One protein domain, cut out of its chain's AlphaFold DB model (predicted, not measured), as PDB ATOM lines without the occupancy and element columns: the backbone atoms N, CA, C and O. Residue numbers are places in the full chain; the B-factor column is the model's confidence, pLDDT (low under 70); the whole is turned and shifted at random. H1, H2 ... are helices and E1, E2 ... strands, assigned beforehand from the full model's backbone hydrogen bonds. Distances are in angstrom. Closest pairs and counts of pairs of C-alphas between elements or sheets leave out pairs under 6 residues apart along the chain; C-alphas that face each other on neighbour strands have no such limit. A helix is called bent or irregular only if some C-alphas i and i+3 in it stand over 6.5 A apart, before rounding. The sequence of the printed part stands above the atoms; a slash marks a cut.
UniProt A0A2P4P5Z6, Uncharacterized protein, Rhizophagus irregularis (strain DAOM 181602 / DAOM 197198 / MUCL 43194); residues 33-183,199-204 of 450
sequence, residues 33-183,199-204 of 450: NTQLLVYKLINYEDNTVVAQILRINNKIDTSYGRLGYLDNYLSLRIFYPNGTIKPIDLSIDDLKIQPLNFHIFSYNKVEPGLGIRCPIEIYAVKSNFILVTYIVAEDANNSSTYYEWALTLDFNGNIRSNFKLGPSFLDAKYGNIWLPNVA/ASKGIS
ATOM      1  N   ASN A  33      -2.039 -24.815 -29.949       67.69
ATOM      2  CA  ASN A  33      -3.437 -24.357 -29.979       67.69
ATOM      3  C   ASN A  33      -3.761 -23.058 -29.214       67.69
ATOM      4  O   ASN A  33      -4.920 -22.826 -28.879       67.69
ATOM      5  N   THR A  34      -2.783 -22.180 -28.993       78.31
ATOM      6  CA  THR A  34      -2.997 -20.889 -28.320       78.31
ATOM      7  C   THR A  34      -2.870 -19.727 -29.290       78.31
ATOM      8  O   THR A  34      -1.902 -19.659 -30.050       78.31
ATOM      9  N   GLN A  35      -3.791 -18.766 -29.232       87.19
ATOM     10  CA  GLN A  35      -3.590 -17.493 -29.922       87.19
ATOM     11  C   GLN A  35      -2.553 -16.658 -29.163       87.19
ATOM     12  O   GLN A  35      -2.622 -16.546 -27.945       87.19
ATOM     13  N   LEU A  36      -1.628 -16.024 -29.876       89.94
ATOM     14  CA  LEU A  36      -0.602 -15.175 -29.275       89.94
ATOM     15  C   LEU A  36      -0.946 -13.690 -29.402       89.94
ATOM     16  O   LEU A  36      -1.605 -13.273 -30.357       89.94
ATOM     17  N   LEU A  37      -0.476 -12.899 -28.439       90.12
ATOM     18  CA  LEU A  37      -0.494 -11.440 -28.479       90.12
ATOM     19  C   LEU A  37       0.784 -10.894 -27.836       90.12
ATOM     20  O   LEU A  37       1.033 -11.135 -26.652       90.12
ATOM     21  N   VAL A  38       1.554 -10.100 -28.582       94.12
ATOM     22  CA  VAL A  38       2.618  -9.268 -28.008       94.12
ATOM     23  C   VAL A  38       1.950  -8.111 -27.266       94.12
ATOM     24  O   VAL A  38       1.484  -7.137 -27.863       94.12
ATOM     25  N   TYR A  39       1.841  -8.240 -25.948       93.00
ATOM     26  CA  TYR A  39       0.976  -7.383 -25.140       93.00
ATOM     27  C   TYR A  39       1.655  -6.107 -24.661       93.00
ATOM     28  O   TYR A  39       1.042  -5.033 -24.683       93.00
ATOM     29  N   LYS A  40       2.917  -6.227 -24.243       95.31
ATOM     30  CA  LYS A  40       3.713  -5.110 -23.743       95.31
ATOM     31  C   LYS A  40       5.176  -5.257 -24.127       95.31
ATOM     32  O   LYS A  40       5.715  -6.361 -24.123       95.31
ATOM     33  N   LEU A  41       5.804  -4.124 -24.422       97.69
ATOM     34  CA  LEU A  41       7.243  -3.981 -24.604       97.69
ATOM     35  C   LEU A  41       7.785  -3.032 -23.533       97.69
ATOM     36  O   LEU A  41       7.172  -2.001 -23.251       97.69
ATOM     37  N   ILE A  42       8.933  -3.374 -22.959       97.56
ATOM     38  CA  ILE A  42       9.745  -2.488 -22.114       97.56
ATOM     39  C   ILE A  42      11.189  -2.517 -22.614       97.56
ATOM     40  O   ILE A  42      11.605  -3.499 -23.232       97.56
ATOM     41  N   ASN A  43      11.955  -1.461 -22.351       96.38
ATOM     42  CA  ASN A  43      13.356  -1.381 -22.750       96.38
ATOM     43  C   ASN A  43      14.253  -0.850 -21.630       96.38
ATOM     44  O   ASN A  43      13.784  -0.180 -20.712       96.38
ATOM     45  N   TYR A  44      15.547  -1.126 -21.758       95.44
ATOM     46  CA  TYR A  44      16.600  -0.679 -20.848       95.44
ATOM     47  C   TYR A  44      17.611   0.230 -21.566       95.44
ATOM     48  O   TYR A  44      17.597   0.364 -22.794       95.44
ATOM     49  N   GLU A  45      18.489   0.868 -20.787       92.06
ATOM     50  CA  GLU A  45      19.517   1.810 -21.267       92.06
ATOM     51  C   GLU A  45      20.564   1.177 -22.191       92.06
ATOM     52  O   GLU A  45      21.164   1.853 -23.023       92.06
ATOM     53  N   ASP A  46      20.771  -0.129 -22.077       92.81
ATOM     54  CA  ASP A  46      21.677  -0.894 -22.931       92.81
ATOM     55  C   ASP A  46      21.041  -1.287 -24.280       92.81
ATOM     56  O   ASP A  46      21.701  -1.919 -25.096       92.81
ATOM     57  N   ASN A  47      19.803  -0.854 -24.553       93.88
ATOM     58  CA  ASN A  47      18.951  -1.257 -25.681       93.88
ATOM     59  C   ASN A  47      18.387  -2.686 -25.578       93.88
ATOM     60  O   ASN A  47      17.847  -3.191 -26.563       93.88
ATOM     61  N   THR A  48      18.457  -3.335 -24.410       95.75
ATOM     62  CA  THR A  48      17.739  -4.594 -24.173       95.75
ATOM     63  C   THR A  48      16.233  -4.338 -24.221       95.75
ATOM     64  O   THR A  48      15.741  -3.371 -23.634       95.75
ATOM     65  N   VAL A  49      15.488  -5.213 -24.898       97.56
ATOM     66  CA  VAL A  49      14.020  -5.169 -24.994       97.56
ATOM     67  C   VAL A  49      13.435  -6.412 -24.352       97.56
ATOM     68  O   VAL A  49      13.931  -7.513 -24.561       97.56
ATOM     69  N   VAL A  50      12.352  -6.256 -23.599       98.19
ATOM     70  CA  VAL A  50      11.579  -7.385 -23.078       98.19
ATOM     71  C   VAL A  50      10.166  -7.305 -23.622       98.19
ATOM     72  O   VAL A  50       9.484  -6.296 -23.446       98.19
ATOM     73  N   ALA A  51       9.733  -8.383 -24.269       98.00
ATOM     74  CA  ALA A  51       8.367  -8.552 -24.732       98.00
ATOM     75  C   ALA A  51       7.586  -9.465 -23.787       98.00
ATOM     76  O   ALA A  51       8.023 -10.579 -23.503       98.00
ATOM     77  N   GLN A  52       6.424  -9.000 -23.327       97.25
ATOM     78  CA  GLN A  52       5.426  -9.812 -22.636       97.25
ATOM     79  C   GLN A  52       4.473 -10.419 -23.663       97.25
ATOM     80  O   GLN A  52       3.793  -9.689 -24.392       97.25
ATOM     81  N   ILE A  53       4.404 -11.747 -23.690       94.75
ATOM     82  CA  ILE A  53       3.553 -12.505 -24.604       94.75
ATOM     83  C   ILE A  53       2.371 -13.064 -23.822       94.75
ATOM     84  O   ILE A  53       2.542 -13.774 -22.831       94.75
ATOM     85  N   LEU A  54       1.160 -12.754 -24.276       91.69
ATOM     86  CA  LEU A  54      -0.052 -13.391 -23.783       91.69
ATOM     87  C   LEU A  54      -0.397 -14.568 -24.689       91.69
ATOM     88  O   LEU A  54      -0.555 -14.402 -25.898       91.69
ATOM     89  N   ARG A  55      -0.526 -15.751 -24.089       90.06
ATOM     90  CA  ARG A  55      -0.978 -16.974 -24.756       90.06
ATOM     91  C   ARG A  55      -2.439 -17.192 -24.390       90.06
ATOM     92  O   ARG A  55      -2.760 -17.408 -23.229       90.06
ATOM     93  N   ILE A  56      -3.332 -17.027 -25.351       85.38
ATOM     94  CA  ILE A  56      -4.780 -16.988 -25.165       85.38
ATOM     95  C   ILE A  56      -5.351 -18.356 -25.538       85.38
ATOM     96  O   ILE A  56      -5.318 -18.739 -26.709       85.38
ATOM     97  N   ASN A  57      -5.901 -19.056 -24.547       77.69
ATOM     98  CA  ASN A  57      -6.467 -20.398 -24.711       77.69
ATOM     99  C   ASN A  57      -7.922 -20.371 -25.160       77.69
ATOM    100  O   ASN A  57      -8.295 -21.009 -26.135       77.69
ATOM    101  N   ASN A  58      -8.753 -19.621 -24.437       69.44
ATOM    102  CA  ASN A  58     -10.192 -19.570 -24.667       69.44
ATOM    103  C   ASN A  58     -10.656 -18.121 -24.600       69.44
ATOM    104  O   ASN A  58     -10.519 -17.469 -23.561       69.44
ATOM    105  N   LYS A  59     -11.246 -17.626 -25.691       63.00
ATOM    106  CA  LYS A  59     -12.021 -16.384 -25.668       63.00
ATOM    107  C   LYS A  59     -13.433 -16.719 -25.220       63.00
ATOM    108  O   LYS A  59     -14.122 -17.481 -25.891       63.00
ATOM    109  N   ILE A  60     -13.856 -16.161 -24.094       57.75
ATOM    110  CA  ILE A  60     -15.260 -16.186 -23.697       57.75
ATOM    111  C   ILE A  60     -15.762 -14.764 -23.881       57.75
ATOM    112  O   ILE A  60     -15.306 -13.857 -23.190       57.75
ATOM    113  N   ASP A  61     -16.678 -14.559 -24.825       51.75
ATOM    114  CA  ASP A  61     -17.402 -13.295 -24.910       51.75
ATOM    115  C   ASP A  61     -18.414 -13.268 -23.766       51.75
ATOM    116  O   ASP A  61     -19.489 -13.862 -23.841       51.75
ATOM    117  N   THR A  62     -18.027 -12.652 -22.650       49.41
ATOM    118  CA  THR A  62     -18.976 -12.338 -21.586       49.41
ATOM    119  C   THR A  62     -19.426 -10.887 -21.704       49.41
ATOM    120  O   THR A  62     -18.687  -9.989 -22.112       49.41
ATOM    121  N   SER A  63     -20.676 -10.633 -21.326       47.25
ATOM    122  CA  SER A  63     -21.255  -9.290 -21.270       47.25
ATOM    123  C   SER A  63     -20.532  -8.357 -20.287       47.25
ATOM    124  O   SER A  63     -20.628  -7.144 -20.453       47.25
ATOM    125  N   TYR A  64     -19.763  -8.903 -19.336       49.34
ATOM    126  CA  TYR A  64     -19.079  -8.166 -18.275       49.34
ATOM    127  C   TYR A  64     -17.575  -8.398 -18.286       49.34
ATOM    128  O   TYR A  64     -17.071  -9.305 -17.627       49.34
ATOM    129  N   GLY A  65     -16.846  -7.524 -18.972       55.38
ATOM    130  CA  GLY A  65     -15.475  -7.206 -18.596       55.38
ATOM    131  C   GLY A  65     -14.422  -8.282 -18.828       55.38
ATOM    132  O   GLY A  65     -13.273  -7.900 -18.893       55.38
ATOM    133  N   ARG A  66     -14.737  -9.573 -18.987       60.38
ATOM    134  CA  ARG A  66     -13.773 -10.676 -19.133       60.38
ATOM    135  C   ARG A  66     -13.869 -11.265 -20.537       60.38
ATOM    136  O   ARG A  66     -14.909 -11.802 -20.908       60.38
ATOM    137  N   LEU A  67     -12.789 -11.156 -21.310       62.38
ATOM    138  CA  LEU A  67     -12.720 -11.623 -22.702       62.38
ATOM    139  C   LEU A  67     -12.185 -13.042 -22.854       62.38
ATOM    140  O   LEU A  67     -12.352 -13.651 -23.910       62.38
ATOM    141  N   GLY A  68     -11.477 -13.561 -21.854       70.94
ATOM    142  CA  GLY A  68     -10.864 -14.871 -21.987       70.94
ATOM    143  C   GLY A  68      -9.864 -15.221 -20.905       70.94
ATOM    144  O   GLY A  68      -9.652 -14.479 -19.941       70.94
ATOM    145  N   TYR A  69      -9.267 -16.386 -21.111       79.69
ATOM    146  CA  TYR A  69      -8.288 -17.007 -20.234       79.69
ATOM    147  C   TYR A  69      -6.962 -17.104 -20.961       79.69
ATOM    148  O   TYR A  69      -6.906 -17.471 -22.142       79.69
ATOM    149  N   LEU A  70      -5.911 -16.781 -20.227       84.19
ATOM    150  CA  LEU A  70      -4.554 -17.036 -20.647       84.19
ATOM    151  C   LEU A  70      -4.164 -18.469 -20.295       84.19
ATOM    152  O   LEU A  70      -4.778 -19.106 -19.438       84.19
ATOM    153  N   ASP A  71      -3.111 -18.959 -20.932       84.19
ATOM    154  CA  ASP A  71      -2.272 -19.956 -20.289       84.19
ATOM    155  C   ASP A  71      -1.799 -19.426 -18.938       84.19
ATOM    156  O   ASP A  71      -1.487 -18.244 -18.786       84.19
ATOM    157  N   ASN A  72      -1.676 -20.331 -17.974       89.69
ATOM    158  CA  ASN A  72      -1.190 -20.037 -16.629       89.69
ATOM    159  C   ASN A  72       0.338 -19.819 -16.601       89.69
ATOM    160  O   ASN A  72       1.021 -20.365 -15.737       89.69
ATOM    161  N   TYR A  73       0.881 -19.070 -17.567       93.00
ATOM    162  CA  TYR A  73       2.304 -18.785 -17.725       93.00
ATOM    163  C   TYR A  73       2.553 -17.297 -17.960       93.00
ATOM    164  O   TYR A  73       2.008 -16.700 -18.891       93.00
ATOM    165  N   LEU A  74       3.451 -16.702 -17.173       95.62
ATOM    166  CA  LEU A  74       4.083 -15.439 -17.541       95.62
ATOM    167  C   LEU A  74       5.168 -15.743 -18.576       95.62
ATOM    168  O   LEU A  74       6.191 -16.335 -18.240       95.62
ATOM    169  N   SER A  75       4.933 -15.334 -19.823       96.12
ATOM    170  CA  SER A  75       5.839 -15.599 -20.947       96.12
ATOM    171  C   SER A  75       6.541 -14.315 -21.380       96.12
ATOM    172  O   SER A  75       5.896 -13.373 -21.850       96.12
ATOM    173  N   LEU A  76       7.863 -14.265 -21.217       97.75
ATOM    174  CA  LEU A  76       8.705 -13.109 -21.520       97.75
ATOM    175  C   LEU A  76       9.815 -13.469 -22.501       97.75
ATOM    176  O   LEU A  76      10.390 -14.558 -22.452       97.75
ATOM    177  N   ARG A  77      10.156 -12.543 -23.391       97.25
ATOM    178  CA  ARG A  77      11.219 -12.725 -24.387       97.25
ATOM    179  C   ARG A  77      12.172 -11.553 -24.296       97.25
ATOM    180  O   ARG A  77      11.766 -10.417 -24.534       97.25
ATOM    181  N   ILE A  78      13.409 -11.832 -23.899       97.12
ATOM    182  CA  ILE A  78      14.454 -10.826 -23.713       97.12
ATOM    183  C   ILE A  78      15.316 -10.793 -24.969       97.12
ATOM    184  O   ILE A  78      15.968 -11.782 -25.294       97.12
ATOM    185  N   PHE A  79      15.313  -9.657 -25.653       95.88
ATOM    186  CA  PHE A  79      16.115  -9.371 -26.833       95.88
ATOM    187  C   PHE A  79      17.319  -8.541 -26.414       95.88
ATOM    188  O   PHE A  79      17.173  -7.391 -25.995       95.88
ATOM    189  N   TYR A  80      18.502  -9.129 -26.533       93.94
ATOM    190  CA  TYR A  80      19.754  -8.438 -26.268       93.94
ATOM    191  C   TYR A  80      20.257  -7.718 -27.526       93.94
ATOM    192  O   TYR A  80      20.041  -8.205 -28.639       93.94
ATOM    193  N   PRO A  81      21.017  -6.618 -27.376       90.38
ATOM    194  CA  PRO A  81      21.584  -5.878 -28.510       90.38
ATOM    195  C   PRO A  81      22.478  -6.720 -29.428       90.38
ATOM    196  O   PRO A  81      22.634  -6.413 -30.603       90.38
ATOM    197  N   ASN A  82      23.065  -7.801 -28.906       88.38
ATOM    198  CA  ASN A  82      23.889  -8.732 -29.678       88.38
ATOM    199  C   ASN A  82      23.071  -9.722 -30.539       88.38
ATOM    200  O   ASN A  82      23.653 -10.636 -31.119       88.38
ATOM    201  N   GLY A  83      21.740  -9.585 -30.580       86.44
ATOM    202  CA  GLY A  83      20.828 -10.458 -31.323       86.44
ATOM    203  C   GLY A  83      20.397 -11.723 -30.576       86.44
ATOM    204  O   GLY A  83      19.599 -12.496 -31.101       86.44
ATOM    205  N   THR A  84      20.884 -11.953 -29.353       92.25
ATOM    206  CA  THR A  84      20.457 -13.104 -28.545       92.25
ATOM    207  C   THR A  84      19.027 -12.900 -28.058       92.25
ATOM    208  O   THR A  84      18.694 -11.840 -27.527       92.25
ATOM    209  N   ILE A  85      18.201 -13.941 -28.171       94.38
ATOM    210  CA  ILE A  85      16.844 -13.971 -27.619       94.38
ATOM    211  C   ILE A  85      16.802 -15.014 -26.508       94.38
ATOM    212  O   ILE A  85      17.123 -16.180 -26.738       94.38
ATOM    213  N   LYS A  86      16.403 -14.602 -25.304       95.44
ATOM    214  CA  LYS A  86      16.270 -15.493 -24.150       95.44
ATOM    215  C   LYS A  86      14.811 -15.582 -23.697       95.44
ATOM    216  O   LYS A  86      14.240 -14.554 -23.321       95.44
ATOM    217  N   PRO A  87      14.201 -16.779 -23.705       96.31
ATOM    218  CA  PRO A  87      12.866 -16.976 -23.163       96.31
ATOM    219  C   PRO A  87      12.894 -17.097 -21.634       96.31
ATOM    220  O   PRO A  87      13.817 -17.673 -21.059       96.31
ATOM    221  N   ILE A  88      11.852 -16.579 -20.991       96.75
ATOM    222  CA  ILE A  88      11.478 -16.867 -19.606       96.75
ATOM    223  C   ILE A  88      10.001 -17.240 -19.636       96.75
ATOM    224  O   ILE A  88       9.180 -16.415 -20.026       96.75
ATOM    225  N   ASP A  89       9.677 -18.461 -19.230       95.75
ATOM    226  CA  ASP A  89       8.304 -18.928 -19.073       95.75
ATOM    227  C   ASP A  89       8.155 -19.430 -17.635       95.75
ATOM    228  O   ASP A  89       8.782 -20.416 -17.258       95.75
ATOM    229  N   LEU A  90       7.369 -18.719 -16.824       96.44
ATOM    230  CA  LEU A  90       7.122 -19.066 -15.420       96.44
ATOM    231  C   LEU A  90       5.662 -19.453 -15.247       96.44
ATOM    232  O   LEU A  90       4.778 -18.668 -15.599       96.44
ATOM    233  N   SER A  91       5.406 -20.645 -14.712       95.44
ATOM    234  CA  SER A  91       4.044 -21.091 -14.436       95.44
ATOM    235  C   SER A  91       3.431 -20.322 -13.263       95.44
ATOM    236  O   SER A  91       4.120 -19.692 -12.457       95.44
ATOM    237  N   ILE A  92       2.110 -20.402 -13.133       94.50
ATOM    238  CA  ILE A  92       1.378 -19.901 -11.967       94.50
ATOM    239  C   ILE A  92       1.929 -20.450 -10.643       94.50
ATOM    240  O   ILE A  92       1.982 -19.709  -9.658       94.50
ATOM    241  N   ASP A  93       2.384 -21.705 -10.637       94.69
ATOM    242  CA  ASP A  93       2.936 -22.374  -9.460       94.69
ATOM    243  C   ASP A  93       4.342 -21.856  -9.133       94.69
ATOM    244  O   ASP A  93       4.646 -21.609  -7.964       94.69
ATOM    245  N   ASP A  94       5.170 -21.601 -10.154       95.56
ATOM    246  CA  ASP A  94       6.491 -20.977  -9.983       95.56
ATOM    247  C   ASP A  94       6.361 -19.561  -9.408       95.56
ATOM    248  O   ASP A  94       7.104 -19.167  -8.506       95.56
ATOM    249  N   LEU A  95       5.379 -18.806  -9.910       95.62
ATOM    250  CA  LEU A  95       5.069 -17.447  -9.466       95.62
ATOM    251  C   LEU A  95       4.391 -17.411  -8.092       95.62
ATOM    252  O   LEU A  95       4.478 -16.396  -7.401       95.62
ATOM    253  N   LYS A  96       3.720 -18.499  -7.693       94.81
ATOM    254  CA  LYS A  96       2.895 -18.596  -6.477       94.81
ATOM    255  C   LYS A  96       1.822 -17.503  -6.405       94.81
ATOM    256  O   LYS A  96       1.594 -16.913  -5.347       94.81
ATOM    257  N   ILE A  97       1.165 -17.223  -7.532       95.25
ATOM    258  CA  ILE A  97       0.103 -16.207  -7.637       95.25
ATOM    259  C   ILE A  97      -1.254 -16.832  -7.959       95.25
ATOM    260  O   ILE A  97      -1.357 -17.977  -8.385       95.25
ATOM    261  N   GLN A  98      -2.327 -16.071  -7.756       94.19
ATOM    262  CA  GLN A  98      -3.688 -16.565  -7.961       94.19
ATOM    263  C   GLN A  98      -4.073 -16.631  -9.451       94.19
ATOM    264  O   GLN A  98      -3.658 -15.751 -10.216       94.19
ATOM    265  N   PRO A  99      -4.960 -17.571  -9.855       91.69
ATOM    266  CA  PRO A  99      -5.428 -17.704 -11.242       91.69
ATOM    267  C   PRO A  99      -6.084 -16.447 -11.817       91.69
ATOM    268  O   PRO A  99      -6.047 -16.235 -13.024       91.69
ATOM    269  N   LEU A 100      -6.632 -15.578 -10.955       90.38
ATOM    270  CA  LEU A 100      -7.196 -14.278 -11.331       90.38
ATOM    271  C   LEU A 100      -6.259 -13.456 -12.234       90.38
ATOM    272  O   LEU A 100      -6.729 -12.755 -13.128       90.38
ATOM    273  N   ASN A 101      -4.943 -13.574 -12.030       93.38
ATOM    274  CA  ASN A 101      -3.930 -12.841 -12.789       93.38
ATOM    275  C   ASN A 101      -3.798 -13.278 -14.252       93.38
ATOM    276  O   ASN A 101      -3.256 -12.532 -15.061       93.38
ATOM    277  N   PHE A 102      -4.333 -14.449 -14.600       91.25
ATOM    278  CA  PHE A 102      -4.306 -15.021 -15.945       91.25
ATOM    279  C   PHE A 102      -5.636 -14.830 -16.687       91.25
ATOM    280  O   PHE A 102      -5.980 -15.566 -17.612       91.25
ATOM    281  N   HIS A 103      -6.407 -13.815 -16.293       87.12
ATOM    282  CA  HIS A 103      -7.616 -13.402 -16.997       87.12
ATOM    283  C   HIS A 103      -7.364 -12.169 -17.859       87.12
ATOM    284  O   HIS A 103      -6.625 -11.256 -17.488       87.12
ATOM    285  N   ILE A 104      -8.022 -12.138 -19.015       82.69
ATOM    286  CA  ILE A 104      -8.070 -10.959 -19.870       82.69
ATOM    287  C   ILE A 104      -9.380 -10.235 -19.626       82.69
ATOM    288  O   ILE A 104     -10.456 -10.829 -19.743       82.69
ATOM    289  N   PHE A 105      -9.278  -8.931 -19.408       80.38
ATOM    290  CA  PHE A 105     -10.407  -8.039 -19.285       80.38
ATOM    291  C   PHE A 105     -10.538  -7.102 -20.496       80.38
ATOM    292  O   PHE A 105      -9.538  -6.700 -21.083       80.38
ATOM    293  N   SER A 106     -11.756  -6.748 -20.898       75.50
ATOM    294  CA  SER A 106     -12.020  -5.629 -21.810       75.50
ATOM    295  C   SER A 106     -13.221  -4.844 -21.357       75.50
ATOM    296  O   SER A 106     -14.304  -5.383 -21.136       75.50
ATOM    297  N   TYR A 107     -13.015  -3.539 -21.297       73.00
ATOM    298  CA  TYR A 107     -13.993  -2.578 -20.821       73.00
ATOM    299  C   TYR A 107     -14.538  -1.721 -21.964       73.00
ATOM    300  O   TYR A 107     -15.171  -0.706 -21.712       73.00
ATOM    301  N   ASN A 108     -14.359  -2.142 -23.224       65.19
ATOM    302  CA  ASN A 108     -14.820  -1.386 -24.396       65.19
ATOM    303  C   ASN A 108     -16.343  -1.133 -24.410       65.19
ATOM    304  O   ASN A 108     -16.787  -0.201 -25.071       65.19
ATOM    305  N   LYS A 109     -17.142  -1.945 -23.697       61.38
ATOM    306  CA  LYS A 109     -18.591  -1.720 -23.504       61.38
ATOM    307  C   LYS A 109     -18.900  -0.628 -22.464       61.38
ATOM    308  O   LYS A 109     -20.004  -0.097 -22.476       61.38
ATOM    309  N   VAL A 110     -17.956  -0.321 -21.570       62.84
ATOM    310  CA  VAL A 110     -18.077   0.676 -20.488       62.84
ATOM    311  C   VAL A 110     -17.489   2.015 -20.930       62.84
ATOM    312  O   VAL A 110     -18.130   3.052 -20.789       62.84
ATOM    313  N   GLU A 111     -16.298   1.988 -21.522       60.00
ATOM    314  CA  GLU A 111     -15.651   3.164 -22.092       60.00
ATOM    315  C   GLU A 111     -14.887   2.751 -23.363       60.00
ATOM    316  O   GLU A 111     -13.914   1.983 -23.296       60.00
ATOM    317  N   PRO A 112     -15.337   3.213 -24.546       56.03
ATOM    318  CA  PRO A 112     -14.644   2.963 -25.800       56.03
ATOM    319  C   PRO A 112     -13.197   3.463 -25.716       56.03
ATOM    320  O   PRO A 112     -12.959   4.642 -25.481       56.03
ATOM    321  N   GLY A 113     -12.226   2.566 -25.910       57.66
ATOM    322  CA  GLY A 113     -10.799   2.907 -25.901       57.66
ATOM    323  C   GLY A 113     -10.004   2.413 -24.687       57.66
ATOM    324  O   GLY A 113      -8.776   2.439 -24.743       57.66
ATOM    325  N   LEU A 114     -10.645   1.879 -23.634       63.06
ATOM    326  CA  LEU A 114      -9.919   1.265 -22.503       63.06
ATOM    327  C   LEU A 114      -9.175  -0.028 -22.878       63.06
ATOM    328  O   LEU A 114      -8.210  -0.399 -22.203       63.06
ATOM    329  N   GLY A 115      -9.598  -0.692 -23.956       71.88
ATOM    330  CA  GLY A 115      -8.890  -1.810 -24.567       71.88
ATOM    331  C   GLY A 115      -8.816  -3.072 -23.704       71.88
ATOM    332  O   GLY A 115      -9.526  -3.249 -22.714       71.88
ATOM    333  N   ILE A 116      -7.944  -3.985 -24.132       77.81
ATOM    334  CA  ILE A 116      -7.653  -5.260 -23.466       77.81
ATOM    335  C   ILE A 116      -6.739  -5.004 -22.265       77.81
ATOM    336  O   ILE A 116      -5.678  -4.418 -22.455       77.81
ATOM    337  N   ARG A 117      -7.073  -5.474 -21.063       85.12
ATOM    338  CA  ARG A 117      -6.250  -5.371 -19.844       85.12
ATOM    339  C   ARG A 117      -5.975  -6.743 -19.239       85.12
ATOM    340  O   ARG A 117      -6.823  -7.625 -19.299       85.12
ATOM    341  N   CYS A 118      -4.793  -6.925 -18.667       88.81
ATOM    342  CA  CYS A 118      -4.386  -8.159 -18.005       88.81
ATOM    343  C   CYS A 118      -3.786  -7.800 -16.645       88.81
ATOM    344  O   CYS A 118      -2.929  -6.930 -16.634       88.81
ATOM    345  N   PRO A 119      -4.187  -8.413 -15.520       92.62
ATOM    346  CA  PRO A 119      -3.710  -7.995 -14.199       92.62
ATOM    347  C   PRO A 119      -2.197  -8.120 -14.005       92.62
ATOM    348  O   PRO A 119      -1.636  -7.407 -13.181       92.62
ATOM    349  N   ILE A 120      -1.544  -9.001 -14.770       94.81
ATOM    350  CA  ILE A 120      -0.091  -9.125 -14.771       94.81
ATOM    351  C   ILE A 120       0.546  -8.215 -15.826       94.81
ATOM    352  O   ILE A 120       0.250  -8.311 -17.020       94.81
ATOM    353  N   GLU A 121       1.450  -7.335 -15.404       94.69
ATOM    354  CA  GLU A 121       2.114  -6.381 -16.297       94.69
ATOM    355  C   GLU A 121       3.565  -6.128 -15.882       94.69
ATOM    356  O   GLU A 121       3.926  -6.263 -14.715       94.69
ATOM    357  N   ILE A 122       4.414  -5.789 -16.856       97.62
ATOM    358  CA  ILE A 122       5.858  -5.615 -16.653       97.62
ATOM    359  C   ILE A 122       6.310  -4.159 -16.783       97.62
ATOM    360  O   ILE A 122       5.747  -3.394 -17.571       97.62
ATOM    361  N   TYR A 123       7.363  -3.785 -16.056       97.62
ATOM    362  CA  TYR A 123       7.974  -2.456 -16.094       97.62
ATOM    363  C   TYR A 123       9.502  -2.547 -16.006       97.62
ATOM    364  O   TYR A 123      10.047  -3.349 -15.245       97.62
ATOM    365  N   ALA A 124      10.187  -1.690 -16.765       96.44
ATOM    366  CA  ALA A 124      11.623  -1.465 -16.641       96.44
ATOM    367  C   ALA A 124      11.848  -0.258 -15.721       96.44
ATOM    368  O   ALA A 124      11.654   0.883 -16.136       96.44
ATOM    369  N   VAL A 125      12.206  -0.517 -14.461       93.81
ATOM    370  CA  VAL A 125      12.455   0.538 -13.452       93.81
ATOM    371  C   VAL A 125      13.854   0.489 -12.845       93.81
ATOM    372  O   VAL A 125      14.284   1.456 -12.227       93.81
ATOM    373  N   LYS A 126      14.569  -0.623 -13.028       91.38
ATOM    374  CA  LYS A 126      15.969  -0.794 -12.649       91.38
ATOM    375  C   LYS A 126      16.638  -1.742 -13.633       91.38
ATOM    376  O   LYS A 126      16.041  -2.744 -14.012       91.38
ATOM    377  N   SER A 127      17.875  -1.453 -14.025       87.50
ATOM    378  CA  SER A 127      18.671  -2.357 -14.860       87.50
ATOM    379  C   SER A 127      18.735  -3.770 -14.267       87.50
ATOM    380  O   SER A 127      18.759  -3.939 -13.050       87.50
ATOM    381  N   ASN A 128      18.790  -4.783 -15.135       88.75
ATOM    382  CA  ASN A 128      18.894  -6.213 -14.793       88.75
ATOM    383  C   ASN A 128      17.678  -6.846 -14.092       88.75
ATOM    384  O   ASN A 128      17.668  -8.067 -13.908       88.75
ATOM    385  N   PHE A 129      16.654  -6.064 -13.736       96.50
ATOM    386  CA  PHE A 129      15.439  -6.564 -13.101       96.50
ATOM    387  C   PHE A 129      14.183  -6.119 -13.841       96.50
ATOM    388  O   PHE A 129      14.028  -4.960 -14.214       96.50
ATOM    389  N   ILE A 130      13.244  -7.046 -13.977       98.25
ATOM    390  CA  ILE A 130      11.901  -6.800 -14.488       98.25
ATOM    391  C   ILE A 130      10.985  -6.674 -13.272       98.25
ATOM    392  O   ILE A 130      10.852  -7.621 -12.492       98.25
ATOM    393  N   LEU A 131      10.346  -5.516 -13.108       98.25
ATOM    394  CA  LEU A 131       9.267  -5.361 -12.138       98.25
ATOM    395  C   LEU A 131       7.999  -5.957 -12.748       98.25
ATOM    396  O   LEU A 131       7.582  -5.534 -13.826       98.25
ATOM    397  N   VAL A 132       7.390  -6.919 -12.065       98.19
ATOM    398  CA  VAL A 132       6.126  -7.540 -12.467       98.19
ATOM    399  C   VAL A 132       5.071  -7.179 -11.438       98.19
ATOM    400  O   VAL A 132       5.232  -7.484 -10.260       98.19
ATOM    401  N   THR A 133       3.992  -6.538 -11.868       97.69
ATOM    402  CA  THR A 133       2.843  -6.237 -11.009       97.69
ATOM    403  C   THR A 133       1.776  -7.299 -11.183       97.69
ATOM    404  O   THR A 133       1.622  -7.839 -12.275       97.69
ATOM    405  N   TYR A 134       1.055  -7.611 -10.112       97.00
ATOM    406  CA  TYR A 134      -0.023  -8.595 -10.098       97.00
ATOM    407  C   TYR A 134      -0.995  -8.307  -8.945       97.00
ATOM    408  O   TYR A 134      -0.806  -7.370  -8.168       97.00
ATOM    409  N   ILE A 135      -2.041  -9.117  -8.832       96.12
ATOM    410  CA  ILE A 135      -3.126  -8.964  -7.868       96.12
ATOM    411  C   ILE A 135      -3.160 -10.135  -6.898       96.12
ATOM    412  O   ILE A 135      -3.044 -11.301  -7.289       96.12
ATOM    413  N   VAL A 136      -3.396  -9.808  -5.633       96.75
ATOM    414  CA  VAL A 136      -3.776 -10.753  -4.587       96.75
ATOM    415  C   VAL A 136      -5.147 -10.349  -4.062       96.75
ATOM    416  O   VAL A 136      -5.356  -9.193  -3.698       96.75
ATOM    417  N   ALA A 137      -6.073 -11.298  -4.025       95.62
ATOM    418  CA  ALA A 137      -7.436 -11.124  -3.548       95.62
ATOM    419  C   ALA A 137      -7.714 -12.052  -2.362       95.62
ATOM    420  O   ALA A 137      -7.330 -13.223  -2.392       95.62
ATOM    421  N   GLU A 138      -8.417 -11.559  -1.343       95.31
ATOM    422  CA  GLU A 138      -8.978 -12.436  -0.304       95.31
ATOM    423  C   GLU A 138     -10.158 -13.242  -0.864       95.31
ATOM    424  O   GLU A 138     -10.263 -14.444  -0.626       95.31
ATOM    425  N   ASP A 139     -10.994 -12.596  -1.681       92.00
ATOM    426  CA  ASP A 139     -12.071 -13.223  -2.440       92.00
ATOM    427  C   ASP A 139     -11.953 -12.833  -3.918       92.00
ATOM    428  O   ASP A 139     -12.187 -11.689  -4.308       92.00
ATOM    429  N   ALA A 140     -11.623 -13.810  -4.767       87.75
ATOM    430  CA  ALA A 140     -11.454 -13.611  -6.204       87.75
ATOM    431  C   ALA A 140     -12.730 -13.133  -6.921       87.75
ATOM    432  O   ALA A 140     -12.625 -12.627  -8.035       87.75
ATOM    433  N   ASN A 141     -13.914 -13.249  -6.312       86.56
ATOM    434  CA  ASN A 141     -15.171 -12.751  -6.878       86.56
ATOM    435  C   ASN A 141     -15.553 -11.354  -6.369       86.56
ATOM    436  O   ASN A 141     -16.516 -10.770  -6.868       86.56
ATOM    437  N   ASN A 142     -14.808 -10.802  -5.410       89.19
ATOM    438  CA  ASN A 142     -15.067  -9.494  -4.830       89.19
ATOM    439  C   ASN A 142     -13.874  -8.557  -5.053       89.19
ATOM    440  O   ASN A 142     -12.888  -8.583  -4.313       89.19
ATOM    441  N   SER A 143     -14.002  -7.673  -6.044       89.12
ATOM    442  CA  SER A 143     -12.946  -6.734  -6.430       89.12
ATOM    443  C   SER A 143     -12.540  -5.736  -5.345       89.12
ATOM    444  O   SER A 143     -11.433  -5.206  -5.396       89.12
ATOM    445  N   SER A 144     -13.383  -5.502  -4.334       90.19
ATOM    446  CA  SER A 144     -13.015  -4.658  -3.187       90.19
ATOM    447  C   SER A 144     -11.928  -5.263  -2.298       90.19
ATOM    448  O   SER A 144     -11.303  -4.547  -1.521       90.19
ATOM    449  N   THR A 145     -11.659  -6.562  -2.444       94.12
ATOM    450  CA  THR A 145     -10.602  -7.268  -1.707       94.12
ATOM    451  C   THR A 145      -9.276  -7.326  -2.465       94.12
ATOM    452  O   THR A 145      -8.326  -7.953  -1.997       94.12
ATOM    453  N   TYR A 146      -9.197  -6.718  -3.651       94.56
ATOM    454  CA  TYR A 146      -8.026  -6.821  -4.512       94.56
ATOM    455  C   TYR A 146      -6.931  -5.855  -4.064       94.56
ATOM    456  O   TYR A 146      -7.144  -4.648  -3.947       94.56
ATOM    457  N   TYR A 147      -5.727  -6.389  -3.888       95.38
ATOM    458  CA  TYR A 147      -4.512  -5.635  -3.610       95.38
ATOM    459  C   TYR A 147      -3.513  -5.818  -4.743       95.38
ATOM    460  O   TYR A 147      -3.270  -6.936  -5.197       95.38
ATOM    461  N   GLU A 148      -2.894  -4.720  -5.155       95.81
ATOM    462  CA  GLU A 148      -1.749  -4.727  -6.048       95.81
ATOM    463  C   GLU A 148      -0.491  -5.150  -5.288       95.81
ATOM    464  O   GLU A 148      -0.190  -4.680  -4.185       95.81
ATOM    465  N   TRP A 149       0.254  -6.047  -5.913       97.62
ATOM    466  CA  TRP A 149       1.556  -6.516  -5.482       97.62
ATOM    467  C   TRP A 149       2.548  -6.347  -6.621       97.62
ATOM    468  O   TRP A 149       2.185  -6.293  -7.796       97.62
ATOM    469  N   ALA A 150       3.818  -6.283  -6.259       97.81
ATOM    470  CA  ALA A 150       4.928  -6.350  -7.180       97.81
ATOM    471  C   ALA A 150       5.841  -7.512  -6.807       97.81
ATOM    472  O   ALA A 150       5.993  -7.846  -5.634       97.81
ATOM    473  N   LEU A 151       6.492  -8.086  -7.807       97.69
ATOM    474  CA  LEU A 151       7.668  -8.919  -7.634       97.69
ATOM    475  C   LEU A 151       8.771  -8.466  -8.584       97.69
ATOM    476  O   LEU A 151       8.519  -7.802  -9.592       97.69
ATOM    477  N   THR A 152      10.001  -8.835  -8.260       98.06
ATOM    478  CA  THR A 152      11.172  -8.597  -9.105       98.06
ATOM    479  C   THR A 152      11.673  -9.906  -9.689       98.06
ATOM    480  O   THR A 152      11.939 -10.862  -8.959       98.06
ATOM    481  N   LEU A 153      11.831  -9.936 -11.010       97.38
ATOM    482  CA  LEU A 153      12.481 -11.023 -11.737       97.38
ATOM    483  C   LEU A 153      13.845 -10.567 -12.227       97.38
ATOM    484  O   LEU A 153      13.963  -9.479 -12.785       97.38
ATOM    485  N   ASP A 154      14.863 -11.406 -12.086       96.00
ATOM    486  CA  ASP A 154      16.088 -11.219 -12.860       96.00
ATOM    487  C   ASP A 154      15.925 -11.739 -14.302       96.00
ATOM    488  O   ASP A 154      14.968 -12.437 -14.645       96.00
ATOM    489  N   PHE A 155      16.895 -11.446 -15.170       95.88
ATOM    490  CA  PHE A 155      16.887 -11.931 -16.559       95.88
ATOM    491  C   PHE A 155      17.157 -13.442 -16.700       95.88
ATOM    492  O   PHE A 155      17.247 -13.960 -17.816       95.88
ATOM    493  N   ASN A 156      17.319 -14.173 -15.594       95.62
ATOM    494  CA  ASN A 156      17.353 -15.635 -15.552       95.62
ATOM    495  C   ASN A 156      16.000 -16.243 -15.160       95.62
ATOM    496  O   ASN A 156      15.879 -17.463 -15.196       95.62
ATOM    497  N   GLY A 157      14.995 -15.423 -14.840       95.50
ATOM    498  CA  GLY A 157      13.680 -15.881 -14.403       95.50
ATOM    499  C   GLY A 157      13.593 -16.174 -12.905       95.50
ATOM    500  O   GLY A 157      12.593 -16.729 -12.464       95.50
ATOM    501  N   ASN A 158      14.596 -15.798 -12.105       96.94
ATOM    502  CA  ASN A 158      14.531 -15.975 -10.657       96.94
ATOM    503  C   ASN A 158      13.744 -14.833 -10.012       96.94
ATOM    504  O   ASN A 158      14.063 -13.658 -10.217       96.94
ATOM    505  N   ILE A 159      12.777 -15.188  -9.167       97.44
ATOM    506  CA  ILE A 159      12.055 -14.245  -8.308       97.44
ATOM    507  C   ILE A 159      12.973 -13.833  -7.155       97.44
ATOM    508  O   ILE A 159      13.470 -14.684  -6.418       97.44
ATOM    509  N   ARG A 160      13.204 -12.528  -7.000       97.19
ATOM    510  CA  ARG A 160      14.108 -11.976  -5.978       97.19
ATOM    511  C   ARG A 160      13.376 -11.479  -4.745       97.19
ATOM    512  O   ARG A 160      13.813 -11.735  -3.629       97.19
ATOM    513  N   SER A 161      12.255 -10.797  -4.934       96.88
ATOM    514  CA  SER A 161      11.407 -10.341  -3.836       96.88
ATOM    515  C   SER A 161       9.964 -10.158  -4.290       96.88
ATOM    516  O   SER A 161       9.690 -10.101  -5.490       96.88
ATOM    517  N   ASN A 162       9.057 -10.061  -3.321       96.69
ATOM    518  CA  ASN A 162       7.696  -9.582  -3.511       96.69
ATOM    519  C   ASN A 162       7.425  -8.419  -2.546       96.69
ATOM    520  O   ASN A 162       8.094  -8.273  -1.523       96.69
ATOM    521  N   PHE A 163       6.472  -7.567  -2.900       97.62
ATOM    522  CA  PHE A 163       6.147  -6.368  -2.145       97.62
ATOM    523  C   PHE A 163       4.674  -6.014  -2.337       97.62
ATOM    524  O   PHE A 163       4.177  -5.973  -3.464       97.62
ATOM    525  N   LYS A 164       3.965  -5.747  -1.238       96.94
ATOM    526  CA  LYS A 164       2.568  -5.305  -1.272       96.94
ATOM    527  C   LYS A 164       2.527  -3.808  -1.568       96.94
ATOM    528  O   LYS A 164       3.015  -3.025  -0.764       96.94
ATOM    529  N   LEU A 165       1.923  -3.415  -2.688       95.38
ATOM    530  CA  LEU A 165       1.855  -2.010  -3.104       95.38
ATOM    531  C   LEU A 165       0.678  -1.281  -2.454       95.38
ATOM    532  O   LEU A 165       0.820  -0.144  -2.020       95.38
ATOM    533  N   GLY A 166      -0.486  -1.928  -2.374       92.75
ATOM    534  CA  GLY A 166      -1.682  -1.323  -1.788       92.75
ATOM    535  C   GLY A 166      -2.977  -1.820  -2.426       92.75
ATOM    536  O   GLY A 166      -2.944  -2.760  -3.216       92.75
ATOM    537  N   PRO A 167      -4.132  -1.248  -2.055       91.69
ATOM    538  CA  PRO A 167      -5.415  -1.586  -2.666       91.69
ATOM    539  C   PRO A 167      -5.415  -1.323  -4.176       91.69
ATOM    540  O   PRO A 167      -4.805  -0.359  -4.644       91.69
ATOM    541  N   SER A 168      -6.118  -2.163  -4.933       90.75
ATOM    542  CA  SER A 168      -6.322  -1.946  -6.364       90.75
ATOM    543  C   SER A 168      -7.376  -0.869  -6.615       90.75
ATOM    544  O   SER A 168      -8.328  -0.712  -5.851       90.75
ATOM    545  N   PHE A 169      -7.239  -0.148  -7.727       88.06
ATOM    546  CA  PHE A 169      -8.184   0.904  -8.089       88.06
ATOM    547  C   PHE A 169      -9.574   0.370  -8.463       88.06
ATOM    548  O   PHE A 169      -9.713  -0.551  -9.276       88.06
ATOM    549  N   LEU A 170     -10.600   1.016  -7.910       86.69
ATOM    550  CA  LEU A 170     -12.001   0.841  -8.272       86.69
ATOM    551  C   LEU A 170     -12.534   2.161  -8.822       86.69
ATOM    552  O   LEU A 170     -12.506   3.186  -8.140       86.69
ATOM    553  N   ASP A 171     -13.043   2.125 -10.046       80.00
ATOM    554  CA  ASP A 171     -13.604   3.294 -10.697       80.00
ATOM    555  C   ASP A 171     -15.041   3.541 -10.227       80.00
ATOM    556  O   ASP A 171     -16.005   2.915 -10.687       80.00
ATOM    557  N   ALA A 172     -15.185   4.487  -9.301       78.12
ATOM    558  CA  ALA A 172     -16.473   4.901  -8.765       78.12
ATOM    559  C   ALA A 172     -17.389   5.552  -9.819       78.12
ATOM    560  O   ALA A 172     -18.610   5.470  -9.675       78.12
ATOM    561  N   LYS A 173     -16.842   6.127 -10.904       76.31
ATOM    562  CA  LYS A 173     -17.636   6.737 -11.988       76.31
ATOM    563  C   LYS A 173     -18.561   5.723 -12.655       76.31
ATOM    564  O   LYS A 173     -19.659   6.078 -13.076       76.31
ATOM    565  N   TYR A 174     -18.135   4.464 -12.717       73.94
ATOM    566  CA  TYR A 174     -18.869   3.383 -13.370       73.94
ATOM    567  C   TYR A 174     -19.377   2.326 -12.381       73.94
ATOM    568  O   TYR A 174     -19.529   1.166 -12.745       73.94
ATOM    569  N   GLY A 175     -19.662   2.709 -11.133       75.56
ATOM    570  CA  GLY A 175     -20.222   1.789 -10.138       75.56
ATOM    571  C   GLY A 175     -19.182   0.875  -9.484       75.56
ATOM    572  O   GLY A 175     -19.464  -0.293  -9.239       75.56
ATOM    573  N   ASN A 176     -17.992   1.413  -9.193       80.00
ATOM    574  CA  ASN A 176     -16.862   0.717  -8.560       80.00
ATOM    575  C   ASN A 176     -16.334  -0.465  -9.382       80.00
ATOM    576  O   ASN A 176     -15.983  -1.519  -8.844       80.00
ATOM    577  N   ILE A 177     -16.260  -0.289 -10.703       83.50
ATOM    578  CA  ILE A 177     -15.656  -1.287 -11.585       83.50
ATOM    579  C   ILE A 177     -14.157  -1.337 -11.319       83.50
ATOM    580  O   ILE A 177     -13.468  -0.323 -11.315       83.50
ATOM    581  N   TRP A 178     -13.639  -2.542 -11.134       87.56
ATOM    582  CA  TRP A 178     -12.207  -2.739 -11.009       87.56
ATOM    583  C   TRP A 178     -11.497  -2.589 -12.346       87.56
ATOM    584  O   TRP A 178     -11.888  -3.228 -13.327       87.56
ATOM    585  N   LEU A 179     -10.431  -1.789 -12.354       85.12
ATOM    586  CA  LEU A 179      -9.552  -1.601 -13.501       85.12
ATOM    587  C   LEU A 179      -8.114  -1.980 -13.108       85.12
ATOM    588  O   LEU A 179      -7.491  -1.256 -12.327       85.12
ATOM    589  N   PRO A 180      -7.554  -3.081 -13.643       87.75
ATOM    590  CA  PRO A 180      -6.155  -3.417 -13.404       87.75
ATOM    591  C   PRO A 180      -5.194  -2.453 -14.114       87.75
ATOM    592  O   PRO A 180      -5.482  -1.939 -15.205       87.75
ATOM    593  N   ASN A 181      -4.014  -2.290 -13.508       86.12
ATOM    594  CA  ASN A 181      -2.861  -1.551 -14.034       86.12
ATOM    595  C   ASN A 181      -3.196  -0.121 -14.465       86.12
ATOM    596  O   ASN A 181      -2.958   0.296 -15.602       86.12
ATOM    597  N   VAL A 182      -3.800   0.632 -13.550       86.25
ATOM    598  CA  VAL A 182      -3.966   2.084 -13.711       86.25
ATOM    599  C   VAL A 182      -2.793   2.865 -13.117       86.25
ATOM    600  O   VAL A 182      -2.566   4.009 -13.503       86.25
ATOM    601  N   ALA A 183      -2.038   2.248 -12.203       90.88
ATOM    602  CA  ALA A 183      -0.866   2.860 -11.599       90.88
ATOM    603  C   ALA A 183       0.250   3.074 -12.633       90.88
ATOM    604  O   ALA A 183       0.512   2.227 -13.488       90.88
ATOM    605  N   ALA A 199      -0.511   6.009  -8.123       90.19
ATOM    606  CA  ALA A 199      -1.752   5.250  -8.206       90.19
ATOM    607  C   ALA A 199      -2.944   6.077  -7.729       90.19
ATOM    608  O   ALA A 199      -2.867   6.765  -6.716       90.19
ATOM    609  N   SER A 200      -4.065   5.989  -8.437       83.50
ATOM    610  CA  SER A 200      -5.297   6.654  -8.014       83.50
ATOM    611  C   SER A 200      -5.858   6.011  -6.745       83.50
ATOM    612  O   SER A 200      -5.990   4.790  -6.658       83.50
ATOM    613  N   LYS A 201      -6.242   6.845  -5.782       77.44
ATOM    614  CA  LYS A 201      -6.887   6.477  -4.521       77.44
ATOM    615  C   LYS A 201      -8.297   7.077  -4.511       77.44
ATOM    616  O   LYS A 201      -8.570   8.081  -3.869       77.44
ATOM    617  N   GLY A 202      -9.201   6.477  -5.281       69.38
ATOM    618  CA  GLY A 202     -10.532   7.043  -5.535       69.38
ATOM    619  C   GLY A 202     -10.523   8.098  -6.649       69.38
ATOM    620  O   GLY A 202      -9.680   8.047  -7.541       69.38
ATOM    621  N   ILE A 203     -11.494   9.019  -6.638       66.38
ATOM    622  CA  ILE A 203     -11.715   9.978  -7.744       66.38
ATOM    623  C   ILE A 203     -10.755  11.172  -7.677       66.38
ATOM    624  O   ILE A 203     -10.341  11.679  -8.717       66.38
ATOM    625  N   SER A 204     -10.445  11.647  -6.471       72.62
ATOM    626  CA  SER A 204      -9.758  12.924  -6.264       72.62
ATOM    627  C   SER A 204      -8.363  12.797  -5.690       72.62
ATOM    628  O   SER A 204      -7.681  13.805  -5.639       72.62
TER     629      SER A 204
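AT A GLANCE: This is residues 33 to 183 and 199 to 204 of the 450 residues of an uncharacterized protein of Rhizophagus irregularis (strain DAOM 181602 / DAOM 197198 / MUCL 43194) (UniProt A0A2P4P5Z6). Two strongly twisted sheets stand partly face to face as a sandwich, their strands crossed at 37 degrees: a branched sheet of E1 to E6, and a sheet of E7 to E10. The edge strands E1 and E7 come together on one side, the short helix H2 meets both sheets, and the loops of residues 107 to 114 and 168 to 179 gather toward one end. The printed part has 157 residues, mostly strand in class, in the order E1 E2 E3 E4 E5 H1 H2 E6 E7 E8 E9 E10 E11; neighbour strands are antiparallel. It is compact, with a radius of gyration of the C-alphas of 15.8 A and spans of 49 by 36 by 30 A.

HOW THE PARTS SIT: Start at E2, residues 49 to 59, which has E1, residues 35 to 43, on one side, and E3, residues 66 to 70, and E4, residues 73 to 79, on the other side. E1, E2 and E3 form a meander, each strand the antiparallel neighbour of the one before. Look for N 37 and O 54 at 3.0 A, N 57 and O 69 at 3.1 A, and N 51 and O 77 at 2.9 A. E3 runs on into E4 at 72 degrees. E5, residues 85 to 91, is beside E4, with N 76 and O 88 at 2.8 A, and E6, residues 103 to 106, is beside E3, with N 67 and O 104 at 2.8 A. H1, residues 92 to 95, only grazes this sheet, while H2, residues 99 to 102, stands at the sheet's level. Both helices are too short for an O i to N i+4 pair; the single O i to N i+3 pair is within hydrogen-bond range in H2 but not in H1. Cross now to the second meander, E7, residues 121 to 126, E8, residues 129 to 137, E9, residues 146 to 154, and E10, residues 159 to 167. N 123 and O 131 are 2.8 A apart, N 132 and O 151 2.9 A, and N 150 and O 163 2.8 A. The closest C-alphas of E1 and E7 are those of Ile 42 and Ala 124, 5.9 A apart. H2 is on this sheet too; its closest C-alphas with E8 are those of Asn 101 and Ile 135, 6.3 A apart. E11, residues 199 to 201, pairs with no named strand; E10 and E11 are near each other, with 6 pairs of C-alphas within 10 A.

IN THESE COORDINATES: Find C-alpha 35 at (-3.590, -17.493, -29.922), where E1 begins its 24.5 A. E2 spans 28.4 A, E8 25.2 A and E9 25.9 A; E11 ends at C-alpha 201, (-6.887, 6.477, -4.521).

THE WHOLE: The C-alphas farthest apart, those of Asn 82 and Gly 175, are 49.4 A apart. Residues 184 to 198 are not printed, and C-alphas 183 and 199 are 4.2 A apart across the cut. The link E6 to E7 is long. Look for pLDDT under 70 at residue 33, residues 58 to 67, 108 to 114 and 202 to 203.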